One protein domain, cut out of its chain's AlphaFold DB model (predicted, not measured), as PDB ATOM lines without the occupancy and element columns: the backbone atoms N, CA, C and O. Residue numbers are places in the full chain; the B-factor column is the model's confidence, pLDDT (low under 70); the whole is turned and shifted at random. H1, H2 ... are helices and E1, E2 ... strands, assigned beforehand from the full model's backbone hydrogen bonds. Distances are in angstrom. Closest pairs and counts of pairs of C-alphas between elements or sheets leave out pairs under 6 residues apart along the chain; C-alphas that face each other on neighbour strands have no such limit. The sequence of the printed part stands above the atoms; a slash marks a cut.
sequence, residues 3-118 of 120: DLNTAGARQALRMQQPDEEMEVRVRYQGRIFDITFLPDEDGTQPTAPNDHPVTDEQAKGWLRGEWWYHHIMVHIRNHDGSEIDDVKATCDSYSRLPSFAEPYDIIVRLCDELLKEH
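What this domain is: This is residues 3 to 118 of the 120 residues of an uncharacterized protein of Pseudomonas aeruginosa (UniProt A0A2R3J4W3). A strongly twisted sheet of four long strands, E1 to E4, forms a slab with the helix H3 packed on one face, while H2 and the long link before it, residues 40 to 55, make an arm beyond one end of the sheet. The short helix H1 only grazes the sheet beside its edge strand E1, and residues 51 to 56 stick out free. The 116 printed residues hold three named helices and four named strands in the order H1 E1 E2 H2 E3 E4 H3; the sheet runs E1, E2, E3, E4, all antiparallel, and the class is mixed, helices and strands. The whole is compact, with a radius of gyration of the C-alphas of 15.5 A, yet elongated in outline, spanning 50 by 29 by 24 A.

How they stand to each other: Start at the sheet with E1, residues 22 to 28, and E2, residues 31 to 39, a hairpin whose N 24 and O 35 are 2.8 A apart, within hydrogen-bond range. Beside E2 comes E3, residues 69 to 77, antiparallel to it at 156 degrees, with N 36 and O 73 at 2.8 A. E3 forms a second hairpin with E4, residues 91 to 98, where N 72 and O 94 are 2.9 A apart; E4 bends by 51 degrees at residue 95. On one face of this sheet is H3, residues 104 to 117, giving two layers, helix over sheet; its closest C-alphas to E4 are those of Leu 110 and Asp 92, 5.8 A. H1, residues 7 to 12, only grazes the sheet, with the C-alphas of Ala 12 and Val 24 closest at 7.3 A. H1 and H3 are close but not clearly touching, their closest C-alphas, Arg 10 and Tyr 104, being 6.3 A apart. H2, residues 56 to 64, is not on the sheet, and it is only just apart from E4, at 8.5 A. In H1, H2 and H3 every O i to N i+4 pair is within hydrogen-bond range.

Where its parts are: Find C-alpha 7 at (87.703, 158.879, 156.542), where H1 begins. E2 runs 26.0 A from C-alpha 31 at (84.809, 147.233, 142.637), and E3 runs 26.2 A. E4 spans 20.8 A and E1 18.6 A. H3 covers 20.2 A and ends at C-alpha 117 at (72.639, 144.164, 139.444).

The domain as a whole: The two C-alphas farthest apart are those of Asn 50 and Asp 80, 51.0 A. The printed part, residues 3 to 118, has no cut. Look for the long links at residues 40 to 55 and 78 to 90. Mean pLDDT of the printed part is 86.0, and confidence is under 70 at residues 42 to 50.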
ATOM      1  N   ASP A   3      89.694 154.221 149.051       90.75
ATOM      2  CA  ASP A   3      88.742 153.219 149.533       90.75
ATOM      3  C   ASP A   3      87.578 153.950 150.213       90.75
ATOM      4  O   ASP A   3      87.814 154.773 151.107       90.75
ATOM      5  N   LEU A   4      86.348 153.677 149.769       90.56
ATOM      6  CA  LEU A   4      85.132 154.367 150.206       90.56
ATOM      7  C   LEU A   4      84.956 154.318 151.733       90.56
ATOM      8  O   LEU A   4      84.434 155.260 152.321       90.56
ATOM      9  N   ASN A   5      85.456 153.276 152.403       89.81
ATOM     10  CA  ASN A   5      85.311 153.104 153.852       89.81
ATOM     11  C   ASN A   5      86.310 153.921 154.687       89.81
ATOM     12  O   ASN A   5      86.307 153.845 155.916       89.81
ATOM     13  N   THR A   6      87.179 154.702 154.048       88.44
ATOM     14  CA  THR A   6      88.161 155.534 154.749       88.44
ATOM     15  C   THR A   6      87.600 156.916 155.074       88.44
ATOM     16  O   THR A   6      86.828 157.497 154.314       88.44
ATOM     17  N   ALA A   7      88.055 157.503 156.185       84.56
ATOM     18  CA  ALA A   7      87.703 158.879 156.542       84.56
ATOM     19  C   ALA A   7      88.104 159.894 155.451       84.56
ATOM     20  O   ALA A   7      87.400 160.873 155.232       84.56
ATOM     21  N   GLY A   8      89.204 159.629 154.732       83.06
ATOM     22  CA  GLY A   8      89.640 160.453 153.604       83.06
ATOM     23  C   GLY A   8      88.664 160.421 152.426       83.06
ATOM     24  O   GLY A   8      88.412 161.463 151.831       83.06
ATOM     25  N   ALA A   9      88.059 159.265 152.127       84.25
ATOM     26  CA  ALA A   9      87.015 159.185 151.107       84.25
ATOM     27  C   ALA A   9      85.776 159.985 151.515       84.25
ATOM     28  O   ALA A   9      85.279 160.763 150.714       84.25
ATOM     29  N   ARG A  10      85.330 159.884 152.774       84.69
ATOM     30  CA  ARG A  10      84.180 160.666 153.267       84.69
ATOM     31  C   ARG A  10      84.388 162.173 153.129       84.69
ATOM     32  O   ARG A  10      83.481 162.873 152.702       84.69
ATOM     33  N   GLN A  11      85.595 162.660 153.421       83.00
ATOM     34  CA  GLN A  11      85.930 164.074 153.234       83.00
ATOM     35  C   GLN A  11      85.981 164.488 151.759       83.00
ATOM     36  O   GLN A  11      85.611 165.614 151.440       83.00
ATOM     37  N   ALA A  12      86.428 163.598 150.867       86.00
ATOM     38  CA  ALA A  12      86.465 163.861 149.428       86.00
ATOM     39  C   ALA A  12      85.066 163.869 148.785       86.00
ATOM     40  O   ALA A  12      84.874 164.487 147.745       86.00
ATOM     41  N   LEU A  13      84.082 163.212 149.402       88.31
ATOM     42  CA  LEU A  13      82.696 163.152 148.937       88.31
ATOM     43  C   LEU A  13      81.896 164.370 149.405       88.31
ATOM     44  O   LEU A  13      80.853 164.227 150.033       88.31
ATOM     45  N   ARG A  14      82.390 165.578 149.136       82.75
ATOM     46  CA  ARG A  14      81.664 166.807 149.458       82.75
ATOM     47  C   ARG A  14      81.952 167.903 148.445       82.75
ATOM     48  O   ARG A  14      83.073 168.402 148.374       82.75
ATOM     49  N   MET A  15      80.909 168.311 147.731       84.38
ATOM     50  CA  MET A  15      80.939 169.516 146.906       84.38
ATOM     51  C   MET A  15      81.171 170.757 147.773       84.38
ATOM     52  O   MET A  15      80.623 170.861 148.877       84.38
ATOM     53  N   GLN A  16      81.975 171.698 147.278       82.94
ATOM     54  CA  GLN A  16      82.286 172.933 148.003       82.94
ATOM     55  C   GLN A  16      81.423 174.108 147.539       82.94
ATOM     56  O   GLN A  16      81.214 175.049 148.308       82.94
ATOM     57  N   GLN A  17      80.927 174.063 146.300       84.56
ATOM     58  CA  GLN A  17      80.156 175.142 145.681       84.56
ATOM     59  C   GLN A  17      78.899 174.596 144.985       84.56
ATOM     60  O   GLN A  17      78.919 173.464 144.506       84.56
ATOM     61  N   PRO A  18      77.799 175.370 144.940       82.81
ATOM     62  CA  PRO A  18      76.515 174.916 144.399       82.81
ATOM     63  C   PRO A  18      76.519 174.688 142.885       82.81
ATOM     64  O   PRO A  18      75.687 173.940 142.388       82.81
ATOM     65  N   ASP A  19      77.417 175.351 142.163       84.25
ATOM     66  CA  ASP A  19      77.573 175.321 140.708       84.25
ATOM     67  C   ASP A  19      78.727 174.417 140.242       84.25
ATOM     68  O   ASP A  19      79.017 174.335 139.050       84.25
ATOM     69  N   GLU A  20      79.392 173.734 141.174       84.12
ATOM     70  CA  GLU A  20      80.503 172.837 140.879       84.12
ATOM     71  C   GLU A  20      79.992 171.470 140.404       84.12
ATOM     72  O   GLU A  20      79.129 170.859 141.024       84.12
ATOM     73  N   GLU A  21      80.567 170.946 139.326       90.69
ATOM     74  CA  GLU A  21      80.498 169.516 139.032       90.69
ATOM     75  C   GLU A  21      81.760 168.852 139.584       90.69
ATOM     76  O   GLU A  21      82.880 169.307 139.326       90.69
ATOM     77  N   MET A  22      81.588 167.775 140.349       92.00
ATOM     78  CA  MET A  22      82.699 167.062 140.973       92.00
ATOM     79  C   MET A  22      82.579 165.563 140.723       92.00
ATOM     80  O   MET A  22      81.560 164.961 141.041       92.00
ATOM     81  N   GLU A  23      83.652 164.934 140.247       93.38
ATOM     82  CA  GLU A  23      83.742 163.478 140.129       93.38
ATOM     83  C   GLU A  23      84.807 162.911 141.075       93.38
ATOM     84  O   GLU A  23      85.940 163.399 141.149       93.38
ATOM     85  N   VAL A  24      84.458 161.841 141.789       93.38
ATOM     86  CA  VAL A  24      85.353 161.136 142.706       93.38
ATOM     87  C   VAL A  24      85.352 159.645 142.398       93.38
ATOM     88  O   VAL A  24      84.343 158.959 142.550       93.38
ATOM     89  N   ARG A  25      86.528 159.111 142.047       94.25
ATOM     90  CA  ARG A  25      86.734 157.669 141.859       94.25
ATOM     91  C   ARG A  25      87.101 156.962 143.160       94.25
ATOM     92  O   ARG A  25      88.155 157.240 143.761       94.25
ATOM     93  N   VAL A  26      86.302 155.968 143.537       94.38
ATOM     94  CA  VAL A  26      86.474 155.169 144.757       94.38
ATOM     95  C   VAL A  26      86.558 153.671 144.474       94.38
ATOM     96  O   VAL A  26      86.125 153.179 143.433       94.38
ATOM     97  N   ARG A  27      87.120 152.932 145.430       94.06
ATOM     98  CA  ARG A  27      86.991 151.480 145.539       94.06
ATOM     99  C   ARG A  27      86.039 151.123 146.666       94.06
ATOM    100  O   ARG A  27      86.165 151.661 147.763       94.06
ATOM    101  N   TYR A  28      85.144 150.180 146.408       94.06
ATOM    102  CA  TYR A  28      84.216 149.654 147.403       94.06
ATOM    103  C   TYR A  28      83.904 148.186 147.109       94.06
ATOM    104  O   TYR A  28      83.676 147.826 145.959       94.06
ATOM    105  N   GLN A  29      83.974 147.327 148.132       91.31
ATOM    106  CA  GLN A  29      83.753 145.873 148.028       91.31
ATOM    107  C   GLN A  29      84.469 145.193 146.833       91.31
ATOM    108  O   GLN A  29      83.940 144.289 146.197       91.31
ATOM    109  N   GLY A  30      85.692 145.628 146.504       88.69
ATOM    110  CA  GLY A  30      86.475 145.065 145.393       88.69
ATOM    111  C   GLY A  30      86.095 145.566 143.993       88.69
ATOM    112  O   GLY A  30      86.675 145.096 143.017       88.69
ATOM    113  N   ARG A  31      85.175 146.531 143.879       90.75
ATOM    114  CA  ARG A  31      84.809 147.233 142.637       90.75
ATOM    115  C   ARG A  31      85.321 148.666 142.613       90.75
ATOM    116  O   ARG A  31      85.709 149.213 143.647       90.75
ATOM    117  N   ILE A  32      85.328 149.252 141.419       94.62
ATOM    118  CA  ILE A  32      85.638 150.662 141.179       94.62
ATOM    119  C   ILE A  32      84.331 151.370 140.827       94.62
ATOM    120  O   ILE A  32      83.569 150.867 140.003       94.62
ATOM    121  N   PHE A  33      84.103 152.527 141.441       95.00
ATOM    122  CA  PHE A  33      82.952 153.379 141.169       95.00
ATOM    123  C   PHE A  33      83.399 154.811 140.917       95.00
ATOM    124  O   PHE A  33      84.307 155.301 141.595       95.00
ATOM    125  N   ASP A  34      82.716 155.476 139.995       95.31
ATOM    126  CA  ASP A  34      82.782 156.922 139.838       95.31
ATOM    127  C   ASP A  34      81.541 157.548 140.434       95.31
ATOM    128  O   ASP A  34      80.420 157.161 140.110       95.31
ATOM    129  N   ILE A  35      81.762 158.500 141.330       95.12
ATOM    130  CA  ILE A  35      80.707 159.235 142.004       95.12
ATOM    131  C   ILE A  35      80.735 160.643 141.442       95.12
ATOM    132  O   ILE A  35      81.677 161.391 141.706       95.12
ATOM    133  N   THR A  36      79.711 160.993 140.683       94.38
ATOM    134  CA  THR A  36      79.541 162.320 140.104       94.38
ATOM    135  C   THR A  36      78.523 163.083 140.931       94.38
ATOM    136  O   THR A  36      77.409 162.616 141.168       94.38
ATOM    137  N   PHE A  37      78.907 164.269 141.371       92.50
ATOM    138  CA  PHE A  37      78.022 165.235 141.983       92.50
ATOM    139  C   PHE A  37      77.691 166.304 140.949       92.50
ATOM    140  O   PHE A  37      78.602 166.916 140.390       92.50
ATOM    141  N   LEU A  38      76.400 166.506 140.702       91.00
ATOM    142  CA  LEU A  38      75.903 167.480 139.737       91.00
ATOM    143  C   LEU A  38      75.122 168.583 140.456       91.00
ATOM    144  O   LEU A  38      74.386 168.275 141.403       91.00
ATOM    145  N   PRO A  39      75.225 169.840 140.002       87.69
ATOM    146  CA  PRO A  39      74.381 170.915 140.505       87.69
ATOM    147  C   PRO A  39      72.893 170.611 140.254       87.69
ATOM    148  O   PRO A  39      72.531 169.970 139.267       87.69
ATOM    149  N   ASP A  40      72.020 171.080 141.148       83.81
ATOM    150  CA  ASP A  40      70.568 171.058 140.922       83.81
ATOM    151  C   ASP A  40      70.193 172.144 139.894       83.81
ATOM    152  O   ASP A  40      70.008 173.317 140.237       83.81
ATOM    153  N   GLU A  41      70.131 171.762 138.612       73.69
ATOM    154  CA  GLU A  41      69.866 172.668 137.480       73.69
ATOM    155  C   GLU A  41      68.473 173.315 137.519       73.69
ATOM    156  O   GLU A  41      68.286 174.401 136.966       73.69
ATOM    157  N   ASP A  42      67.509 172.708 138.222       69.19
ATOM    158  CA  ASP A  42      66.176 173.293 138.414       69.19
ATOM    159  C   ASP A  42      66.229 174.545 139.307       69.19
ATOM    160  O   ASP A  42      65.235 175.268 139.441       69.19
ATOM    161  N   GLY A  43      67.381 174.820 139.935       57.66
ATOM    162  CA  GLY A  43      67.631 176.040 140.694       57.66
ATOM    163  C   GLY A  43      66.681 176.201 141.875       57.66
ATOM    164  O   GLY A  43      66.461 177.325 142.341       57.66
ATOM    165  N   THR A  44      66.091 175.100 142.358       64.69
ATOM    166  CA  THR A  44      65.136 175.140 143.463       64.69
ATOM    167  C   THR A  44      65.905 175.376 144.753       64.69
ATOM    168  O   THR A  44      66.184 174.453 145.523       64.69
ATOM    169  N   GLN A  45      66.242 176.638 145.002       65.38
ATOM    170  CA  GLN A  45      66.826 177.038 146.265       65.38
ATOM    171  C   GLN A  45      65.837 176.725 147.390       65.38
ATOM    172  O   GLN A  45      64.622 176.887 147.230       65.38
ATOM    173  N   PRO A  46      66.335 176.244 148.532       69.06
ATOM    174  CA  PRO A  46      65.486 176.077 149.689       69.06
ATOM    175  C   PRO A  46      64.878 177.423 150.090       69.06
ATOM    176  O   PRO A  46      65.509 178.470 149.965       69.06
ATOM    177  N   THR A  47      63.625 177.408 150.532       67.56
ATOM    178  CA  THR A  47      62.941 178.610 151.013       67.56
ATOM    179  C   THR A  47      63.430 178.989 152.407       67.56
ATOM    180  O   THR A  47      63.953 178.155 153.152       67.56
ATOM    181  N   ALA A  48      63.271 180.264 152.771       66.44
ATOM    182  CA  ALA A  48      63.706 180.736 154.075       66.44
ATOM    183  C   ALA A  48      63.001 179.938 155.197       66.44
ATOM    184  O   ALA A  48      61.784 179.753 155.139       66.44
ATOM    185  N   PRO A  49      63.719 179.529 156.265       68.44
ATOM    186  CA  PRO A  49      63.153 178.826 157.426       68.44
ATOM    187  C   PRO A  49      61.959 179.521 158.091       68.44
ATOM    188  O   PRO A  49      61.235 178.904 158.863       68.44
ATOM    189  N   ASN A  50      61.783 180.821 157.840       68.06
ATOM    190  CA  ASN A  50      60.700 181.621 158.404       68.06
ATOM    191  C   ASN A  50      59.364 181.409 157.680       68.06
ATOM    192  O   ASN A  50      58.321 181.737 158.244       68.06
ATOM    193  N   ASP A  51      59.389 180.873 156.459       73.75
ATOM    194  CA  ASP A  51      58.197 180.735 155.623       73.75
ATOM    195  C   ASP A  51      57.503 179.375 155.824       73.75
ATOM    196  O   ASP A  51      56.300 179.257 155.578       73.75
ATOM    197  N   HIS A  52      58.216 178.356 156.330       72.94
ATOM    198  CA  HIS A  52      57.704 176.996 156.552       72.94
ATOM    199  C   HIS A  52      58.444 176.286 157.703       72.94
ATOM    200  O   HIS A  52      59.602 176.600 157.964       72.94
ATOM    201  N   PRO A  53      57.834 175.289 158.373       79.25
ATOM    202  CA  PRO A  53      58.543 174.483 159.363       79.25
ATOM    203  C   PRO A  53      59.694 173.697 158.714       79.25
ATOM    204  O   PRO A  53      59.484 172.952 157.758       79.25
ATOM    205  N   VAL A  54      60.895 173.840 159.275       82.19
ATOM    206  CA  VAL A  54      62.123 173.142 158.861       82.19
ATOM    207  C   VAL A  54      62.743 172.404 160.048       82.19
ATOM    208  O   VAL A  54      62.439 172.706 161.203       82.19
ATOM    209  N   THR A  55      63.619 171.434 159.786       83.88
ATOM    210  CA  THR A  55      64.399 170.771 160.841       83.88
ATOM    211  C   THR A  55      65.497 171.693 161.387       83.88
ATOM    212  O   THR A  55      65.947 172.620 160.710       83.88
ATOM    213  N   ASP A  56      65.993 171.414 162.596       84.62
ATOM    214  CA  ASP A  56      67.122 172.155 163.184       84.62
ATOM    215  C   ASP A  56      68.374 172.133 162.293       84.62
ATOM    216  O   ASP A  56      69.156 173.083 162.273       84.62
ATOM    217  N   GLU A  57      68.590 171.034 161.572       82.06
ATOM    218  CA  GLU A  57      69.720 170.865 160.661       82.06
ATOM    219  C   GLU A  57      69.578 171.749 159.416       82.06
ATOM    220  O   GLU A  57      70.517 172.461 159.063       82.06
ATOM    221  N   GLN A  58      68.375 171.807 158.834       82.19
ATOM    222  CA  GLN A  58      68.041 172.716 157.732       82.19
ATOM    223  C   GLN A  58      68.192 174.185 158.142       82.19
ATOM    224  O   GLN A  58      68.813 174.968 157.423       82.19
ATOM    225  N   ALA A  59      67.703 174.560 159.329       83.69
ATOM    226  CA  ALA A  59      67.860 175.916 159.853       83.69
ATOM    227  C   ALA A  59      69.342 176.296 160.042       83.69
ATOM    228  O   ALA A  59      69.752 177.409 159.708       83.69
ATOM    229  N   LYS A  60      70.176 175.368 160.534       84.81
ATOM    230  CA  LYS A  60      71.630 175.576 160.657       84.81
ATOM    231  C   LYS A  60      72.313 175.689 159.294       84.81
ATOM    232  O   LYS A  60      73.159 176.567 159.137       84.81
ATOM    233  N   GLY A  61      71.946 174.841 158.332       81.75
ATOM    234  CA  GLY A  61      72.448 174.898 156.958       81.75
ATOM    235  C   GLY A  61      72.130 176.238 156.293       81.75
ATOM    236  O   GLY A  61      73.022 176.865 155.722       81.75
ATOM    237  N   TRP A  62      70.898 176.736 156.468       81.81
ATOM    238  CA  TRP A  62      70.481 178.061 155.996       81.81
ATOM    239  C   TRP A  62      71.379 179.176 156.532       81.81
ATOM    240  O   TRP A  62      71.924 179.968 155.768       81.81
ATOM    241  N   LEU A  63      71.564 179.226 157.857       83.56
ATOM    242  CA  LEU A  63      72.331 180.283 158.527       83.56
ATOM    243  C   LEU A  63      73.805 180.317 158.101       83.56
ATOM    244  O   LEU A  63      74.442 181.363 158.207       83.56
ATOM    245  N   ARG A  64      74.348 179.190 157.632       82.62
ATOM    246  CA  ARG A  64      75.722 179.084 157.122       82.62
ATOM    247  C   ARG A  64      75.843 179.373 155.625       82.62
ATOM    248  O   ARG A  64      76.961 179.445 155.132       82.62
ATOM    249  N   GLY A  65      74.727 179.517 154.906       79.00
ATOM    250  CA  GLY A  65      74.723 179.561 153.440       79.00
ATOM    251  C   GLY A  65      75.062 178.212 152.793       79.00
ATOM    252  O   GLY A  65      75.377 178.156 151.611       79.00
ATOM    253  N   GLU A  66      74.995 177.122 153.559       79.50
ATOM    254  CA  GLU A  66      75.303 175.753 153.128       79.50
ATOM    255  C   GLU A  66      74.033 174.981 152.750       79.50
ATOM    256  O   GLU A  66      74.048 173.753 152.771       79.50
ATOM    257  N   TRP A  67      72.911 175.657 152.477       85.25
ATOM    258  CA  TRP A  67      71.674 174.995 152.067       85.25
ATOM    259  C   TRP A  67      71.387 175.250 150.590       85.25
ATOM    260  O   TRP A  67      70.800 176.256 150.202       85.25
ATOM    261  N   TRP A  68      71.806 174.294 149.779       86.31
ATOM    262  CA  TRP A  68      71.464 174.124 148.373       86.31
ATOM    263  C   TRP A  68      71.351 172.620 148.098       86.31
ATOM    264  O   TRP A  68      71.626 171.803 148.983       86.31
ATOM    265  N   TYR A  69      70.863 172.251 146.918       88.06
ATOM    266  CA  TYR A  69      70.697 170.854 146.533       88.06
ATOM    267  C   TYR A  69      71.683 170.472 145.441       88.06
ATOM    268  O   TYR A  69      72.105 171.310 144.648       88.06
ATOM    269  N   HIS A  70      72.026 169.191 145.412       88.12
ATOM    270  CA  HIS A  70      72.790 168.581 144.338       88.12
ATOM    271  C   HIS A  70      72.295 167.159 144.079       88.12
ATOM    272  O   HIS A  70      71.623 166.542 144.919       88.12
ATOM    273  N   HIS A  71      72.625 166.641 142.903       91.19
ATOM    274  CA  HIS A  71      72.344 165.270 142.508       91.19
ATOM    275  C   HIS A  71      73.609 164.432 142.692       91.19
ATOM    276  O   HIS A  71      74.729 164.936 142.597       91.19
ATOM    277  N   ILE A  72      73.432 163.148 142.975       93.69
ATOM    278  CA  ILE A  72      74.517 162.169 143.029       93.69
ATOM    279  C   ILE A  72      74.233 161.133 141.953       93.69
ATOM    280  O   ILE A  72      73.133 160.590 141.903       93.69
ATOM    281  N   MET A  73      75.223 160.837 141.126       94.81
ATOM    282  CA  MET A  73      75.220 159.697 140.220       94.81
ATOM    283  C   MET A  73      76.392 158.794 140.574       94.81
ATOM    284  O   MET A  73      77.485 159.275 140.871       94.81
ATOM    285  N   VAL A  74      76.173 157.489 140.537       96.00
ATOM    286  CA  VAL A  74      77.202 156.485 140.782       96.00
ATOM    287  C   VAL A  74      77.265 155.575 139.573       96.00
ATOM    288  O   VAL A  74      76.258 154.986 139.203       96.00
ATOM    289  N   HIS A  75      78.452 155.441 138.988       95.44
ATOM    290  CA  HIS A  75      78.723 154.519 137.892       95.44
ATOM    291  C   HIS A  75      79.654 153.404 138.357       95.44
ATOM    292  O   HIS A  75      80.733 153.682 138.887       95.44
ATOM    293  N   ILE A  76      79.276 152.144 138.136       94.88
ATOM    294  CA  ILE A  76      80.179 151.005 138.343       94.88
ATOM    295  C   ILE A  76      81.106 150.825 137.134       94.88
ATOM    296  O   ILE A  76      80.698 150.957 135.983       94.88
ATOM    297  N   ARG A  77      82.379 150.515 137.398       92.06
ATOM    298  CA  ARG A  77      83.406 150.254 136.380       92.06
ATOM    299  C   ARG A  77      83.896 148.810 136.403       92.06
ATOM    300  O   ARG A  77      83.781 148.105 137.410       92.06
ATOM    301  N   ASN A  78      84.535 148.401 135.307       87.56
ATOM    302  CA  ASN A  78      85.301 147.160 135.254       87.56
ATOM    303  C   ASN A  78      86.442 147.164 136.287       87.56
ATOM    304  O   ASN A  78      86.897 148.208 136.761       87.56
ATOM    305  N   HIS A  79      86.955 145.976 136.614       82.75
ATOM    306  CA  HIS A  79      88.062 145.800 137.570       82.75
ATOM    307  C   HIS A  79      89.343 146.552 137.193       82.75
ATOM    308  O   HIS A  79      90.107 146.958 138.070       82.75
ATOM    309  N   ASP A  80      89.588 146.715 135.894       87.19
ATOM    310  CA  ASP A  80      90.722 147.462 135.349       87.19
ATOM    311  C   ASP A  80      90.480 148.985 135.318       87.19
ATOM    312  O   ASP A  80      91.383 149.749 134.978       87.19
ATOM    313  N   GLY A  81      89.289 149.436 135.725       85.44
ATOM    314  CA  GLY A  81      88.868 150.835 135.723       85.44
ATOM    315  C   GLY A  81      88.324 151.328 134.381       85.44
ATOM    316  O   GLY A  81      88.038 152.524 134.259       85.44
ATOM    317  N   SER A  82      88.177 150.449 133.385       88.62
ATOM    318  CA  SER A  82      87.492 150.779 132.135       88.62
ATOM    319  C   SER A  82      85.980 150.912 132.339       88.62
ATOM    320  O   SER A  82      85.410 150.404 133.308       88.62
ATOM    321  N   GLU A  83      85.344 151.656 131.440       88.00
ATOM    322  CA  GLU A  83      83.891 151.817 131.422       88.00
ATOM    323  C   GLU A  83      83.216 150.527 130.963       88.00
ATOM    324  O   GLU A  83      83.804 149.717 130.245       88.00
ATOM    325  N   ILE A  84      81.983 150.335 131.412       86.94
ATOM    326  CA  ILE A  84      81.116 149.258 130.950       86.94
ATOM    327  C   ILE A  84      80.197 149.859 129.883       86.94
ATOM    328  O   ILE A  84      79.624 150.923 130.099       86.94
ATOM    329  N   ASP A  85      80.066 149.184 128.739       81.75
ATOM    330  CA  ASP A  85      79.411 149.738 127.542       81.75
ATOM    331  C   ASP A  85      77.940 150.152 127.760       81.75
ATOM    332  O   ASP A  85      77.444 151.060 127.090       81.75
ATOM    333  N   ASP A  86      77.232 149.512 128.697       82.75
ATOM    334  CA  ASP A  86      75.854 149.864 129.056       82.75
ATOM    335  C   ASP A  86      75.807 150.766 130.299       82.75
ATOM    336  O   ASP A  86      75.660 150.319 131.441       82.75
ATOM    337  N   VAL A  87      75.911 152.073 130.056       74.81
ATOM    338  CA  VAL A  87      75.877 153.112 131.098       74.81
ATOM    339  C   VAL A  87      74.565 153.090 131.885       74.81
ATOM    340  O   VAL A  87      74.573 153.297 133.093       74.81
ATOM    341  N   LYS A  88      73.425 152.810 131.237       78.25
ATOM    342  CA  LYS A  88      72.121 152.815 131.924       78.25
ATOM    343  C   LYS A  88      71.983 151.657 132.895       78.25
ATOM    344  O   LYS A  88      71.349 151.826 133.927       78.25
ATOM    345  N   ALA A  89      72.555 150.505 132.560       78.38
ATOM    346  CA  ALA A  89      72.571 149.370 133.467       78.38
ATOM    347  C   ALA A  89      73.530 149.589 134.644       78.38
ATOM    348  O   ALA A  89      73.364 148.958 135.674       78.38
ATOM    349  N   THR A  90      74.543 150.443 134.499       87.44
ATOM    350  CA  THR A  90      75.644 150.584 135.464       87.44
ATOM    351  C   THR A  90      75.598 151.877 136.271       87.44
ATOM    352  O   THR A  90      76.545 152.171 137.002       87.44
ATOM    353  N   CYS A  91      74.504 152.630 136.150       91.81
ATOM    354  CA  CYS A  91      74.294 153.909 136.807       91.81
ATOM    355  C   CYS A  91      73.117 153.836 137.778       91.81
ATOM    356  O   CYS A  91      72.019 153.437 137.392       91.81
ATOM    357  N   ASP A  92      73.335 154.290 139.008       92.31
ATOM    358  CA  ASP A  92      72.264 154.586 139.953       92.31
ATOM    359  C   ASP A  92      72.424 156.018 140.469       92.31
ATOM    360  O   ASP A  92      73.530 156.569 140.500       92.31
ATOM    361  N   SER A  93      71.322 156.668 140.826       91.88
ATOM    362  CA  SER A  93      71.330 158.094 141.136       91.88
ATOM    363  C   SER A  93      70.392 158.482 142.267       91.88
ATOM    364  O   SER A  93      69.360 157.867 142.529       91.88
ATOM    365  N   TYR A  94      70.749 159.574 142.931       89.69
ATOM    366  CA  TYR A  94      69.937 160.223 143.938       89.69
ATOM    367  C   TYR A  94      69.762 161.695 143.579       89.69
ATOM    368  O   TYR A  94      70.704 162.485 143.620       89.69
ATOM    369  N   SER A  95      68.532 162.057 143.224       82.44
ATOM    370  CA  SER A  95      68.240 163.322 142.552       82.44
ATOM    371  C   SER A  95      68.147 164.534 143.471       82.44
ATOM    372  O   SER A  95      67.860 165.605 142.970       82.44
ATOM    373  N   ARG A  96      68.285 164.425 144.803       85.12
ATOM    374  CA  ARG A  96      68.183 165.632 145.644       85.12
ATOM    375  C   ARG A  96      68.737 165.486 147.055       85.12
ATOM    376  O   ARG A  96      68.004 165.130 147.982       85.12
ATOM    377  N   LEU A  97      70.012 165.815 147.242       87.00
ATOM    378  CA  LEU A  97      70.647 165.869 148.561       87.00
ATOM    379  C   LEU A  97      70.945 167.319 148.975       87.00
ATOM    380  O   LEU A  97      71.506 168.058 148.169       87.00
ATOM    381  N   PRO A  98      70.593 167.751 150.203       87.56
ATOM    382  CA  PRO A  98      71.082 169.013 150.741       87.56
ATOM    383  C   PRO A  98      72.602 168.981 150.945       87.56
ATOM    384  O   PRO A  98      73.123 168.036 151.529       87.56
ATOM    385  N   SER A  99      73.301 170.051 150.585       86.94
ATOM    386  CA  SER A  99      74.768 170.180 150.668       86.94
ATOM    387  C   SER A  99      75.397 170.055 152.057       86.94
ATOM    388  O   SER A  99      76.606 169.848 152.181       86.94
ATOM    389  N   PHE A 100      74.608 170.212 153.118       84.00
ATOM    390  CA  PHE A 100      75.068 169.997 154.491       84.00
ATOM    391  C   PHE A 100      74.928 168.539 154.951       84.00
ATOM    392  O   PHE A 100      75.498 168.187 155.984       84.00
ATOM    393  N   ALA A 101      74.167 167.709 154.231       86.56
ATOM    394  CA  ALA A 101      73.978 166.307 154.574       86.56
ATOM    395  C   ALA A 101      75.213 165.492 154.175       86.56
ATOM    396  O   ALA A 101      75.854 165.761 153.161       86.56
ATOM    397  N   GLU A 102      75.545 164.469 154.963       88.25
ATOM    398  CA  GLU A 102      76.645 163.566 154.630       88.25
ATOM    399  C   GLU A 102      76.196 162.571 153.539       88.25
ATOM    400  O   GLU A 102      75.282 161.778 153.776       88.25
ATOM    401  N   PRO A 103      76.814 162.568 152.340       91.00
ATOM    402  CA  PRO A 103      76.348 161.738 151.226       91.00
ATOM    403  C   PRO A 103      76.767 160.269 151.343       91.00
ATOM    404  O   PRO A 103      76.342 159.449 150.532       91.00
ATOM    405  N   TYR A 104      77.606 159.925 152.326       91.88
ATOM    406  CA  TYR A 104      78.234 158.608 152.443       91.88
ATOM    407  C   TYR A 104      77.220 157.458 152.431       91.88
ATOM    408  O   TYR A 104      77.361 156.543 151.623       91.88
ATOM    409  N   ASP A 105      76.184 157.515 153.272       91.38
ATOM    410  CA  ASP A 105      75.207 156.425 153.376       91.38
ATOM    411  C   ASP A 105      74.394 156.251 152.083       91.38
ATOM    412  O   ASP A 105      74.057 155.131 151.699       91.38
ATOM    413  N   ILE A 106      74.120 157.350 151.372       93.38
ATOM    414  CA  ILE A 106      73.441 157.322 150.069       93.38
ATOM    415  C   ILE A 106      74.342 156.678 149.023       93.38
ATOM    416  O   ILE A 106      73.899 155.786 148.311       93.38
ATOM    417  N   ILE A 107      75.609 157.086 148.959       94.81
ATOM    418  CA  ILE A 107      76.587 156.531 148.019       94.81
ATOM    419  C   ILE A 107      76.787 155.036 148.265       94.81
ATOM    420  O   ILE A 107      76.791 154.265 147.312       94.81
ATOM    421  N   VAL A 108      76.905 154.611 149.526       94.75
ATOM    422  CA  VAL A 108      76.999 153.188 149.882       94.75
ATOM    423  C   VAL A 108      75.767 152.429 149.396       94.75
ATOM    424  O   VAL A 108      75.921 151.381 148.775       94.75
ATOM    425  N   ARG A 109      74.562 152.974 149.608       95.25
ATOM    426  CA  ARG A 109      73.322 152.351 149.129       95.25
ATOM    427  C   ARG A 109      73.308 152.196 147.604       95.25
ATOM    428  O   ARG A 109      73.044 151.092 147.142       95.25
ATOM    429  N   LEU A 110      73.651 153.250 146.859       95.50
ATOM    430  CA  LEU A 110      73.713 153.224 145.389       95.50
ATOM    431  C   LEU A 110      74.766 152.219 144.890       95.50
ATOM    432  O   LEU A 110      74.527 151.452 143.962       95.50
ATOM    433  N   CYS A 111      75.933 152.159 145.541       94.44
ATOM    434  CA  CYS A 111      76.947 151.148 145.246       94.44
ATOM    435  C   CYS A 111      76.430 149.721 145.500       94.44
ATOM    436  O   CYS A 111      76.657 148.839 144.674       94.44
ATOM    437  N   ASP A 112      75.746 149.479 146.622       94.88
ATOM    438  CA  ASP A 112      75.163 148.173 146.951       94.88
ATOM    439  C   ASP A 112      74.040 147.768 145.980       94.88
ATOM    440  O   ASP A 112      73.866 146.579 145.709       94.88
ATOM    441  N   GLU A 113      73.269 148.725 145.462       94.00
ATOM    442  CA  GLU A 113      72.256 148.507 144.419       94.00
ATOM    443  C   GLU A 113      72.921 148.046 143.116       94.00
ATOM    444  O   GLU A 113      72.630 146.947 142.635       94.00
ATOM    445  N   LEU A 114      73.937 148.772 142.646       93.69
ATOM    446  CA  LEU A 114      74.709 148.396 141.457       93.69
ATOM    447  C   LEU A 114      75.434 147.051 141.600       93.69
ATOM    448  O   LEU A 114      75.539 146.300 140.632       93.69
ATOM    449  N   LEU A 115      75.913 146.701 142.796       92.06
ATOM    450  CA  LEU A 115      76.545 145.400 143.055       92.06
ATOM    451  C   LEU A 115      75.567 144.224 142.968       92.06
ATOM    452  O   LEU A 115      75.981 143.117 142.618       92.06
ATOM    453  N   LYS A 116      74.286 144.434 143.293       90.19
ATOM    454  CA  LYS A 116      73.248 143.400 143.145       90.19
ATOM    455  C   LYS A 116      72.909 143.164 141.679       90.19
ATOM    456  O   LYS A 116      72.641 142.026 141.304       90.19
ATOM    457  N   GLU A 117      72.918 144.225 140.880       87.12
ATOM    458  CA  GLU A 117      72.639 144.164 139.444       87.12
ATOM    459  C   GLU A 117      73.846 143.654 138.640       87.12
ATOM    460  O   GLU A 117      73.666 142.930 137.661       87.12
ATOM    461  N   HIS A 118      75.071 143.938 139.108       82.19
ATOM    462  CA  HIS A 118      76.343 143.556 138.474       82.19
ATOM    463  C   HIS A 118      77.263 142.759 139.417       82.19
ATOM    464  O   HIS A 118      78.348 143.233 139.802       82.19
TER     465      HIS A 118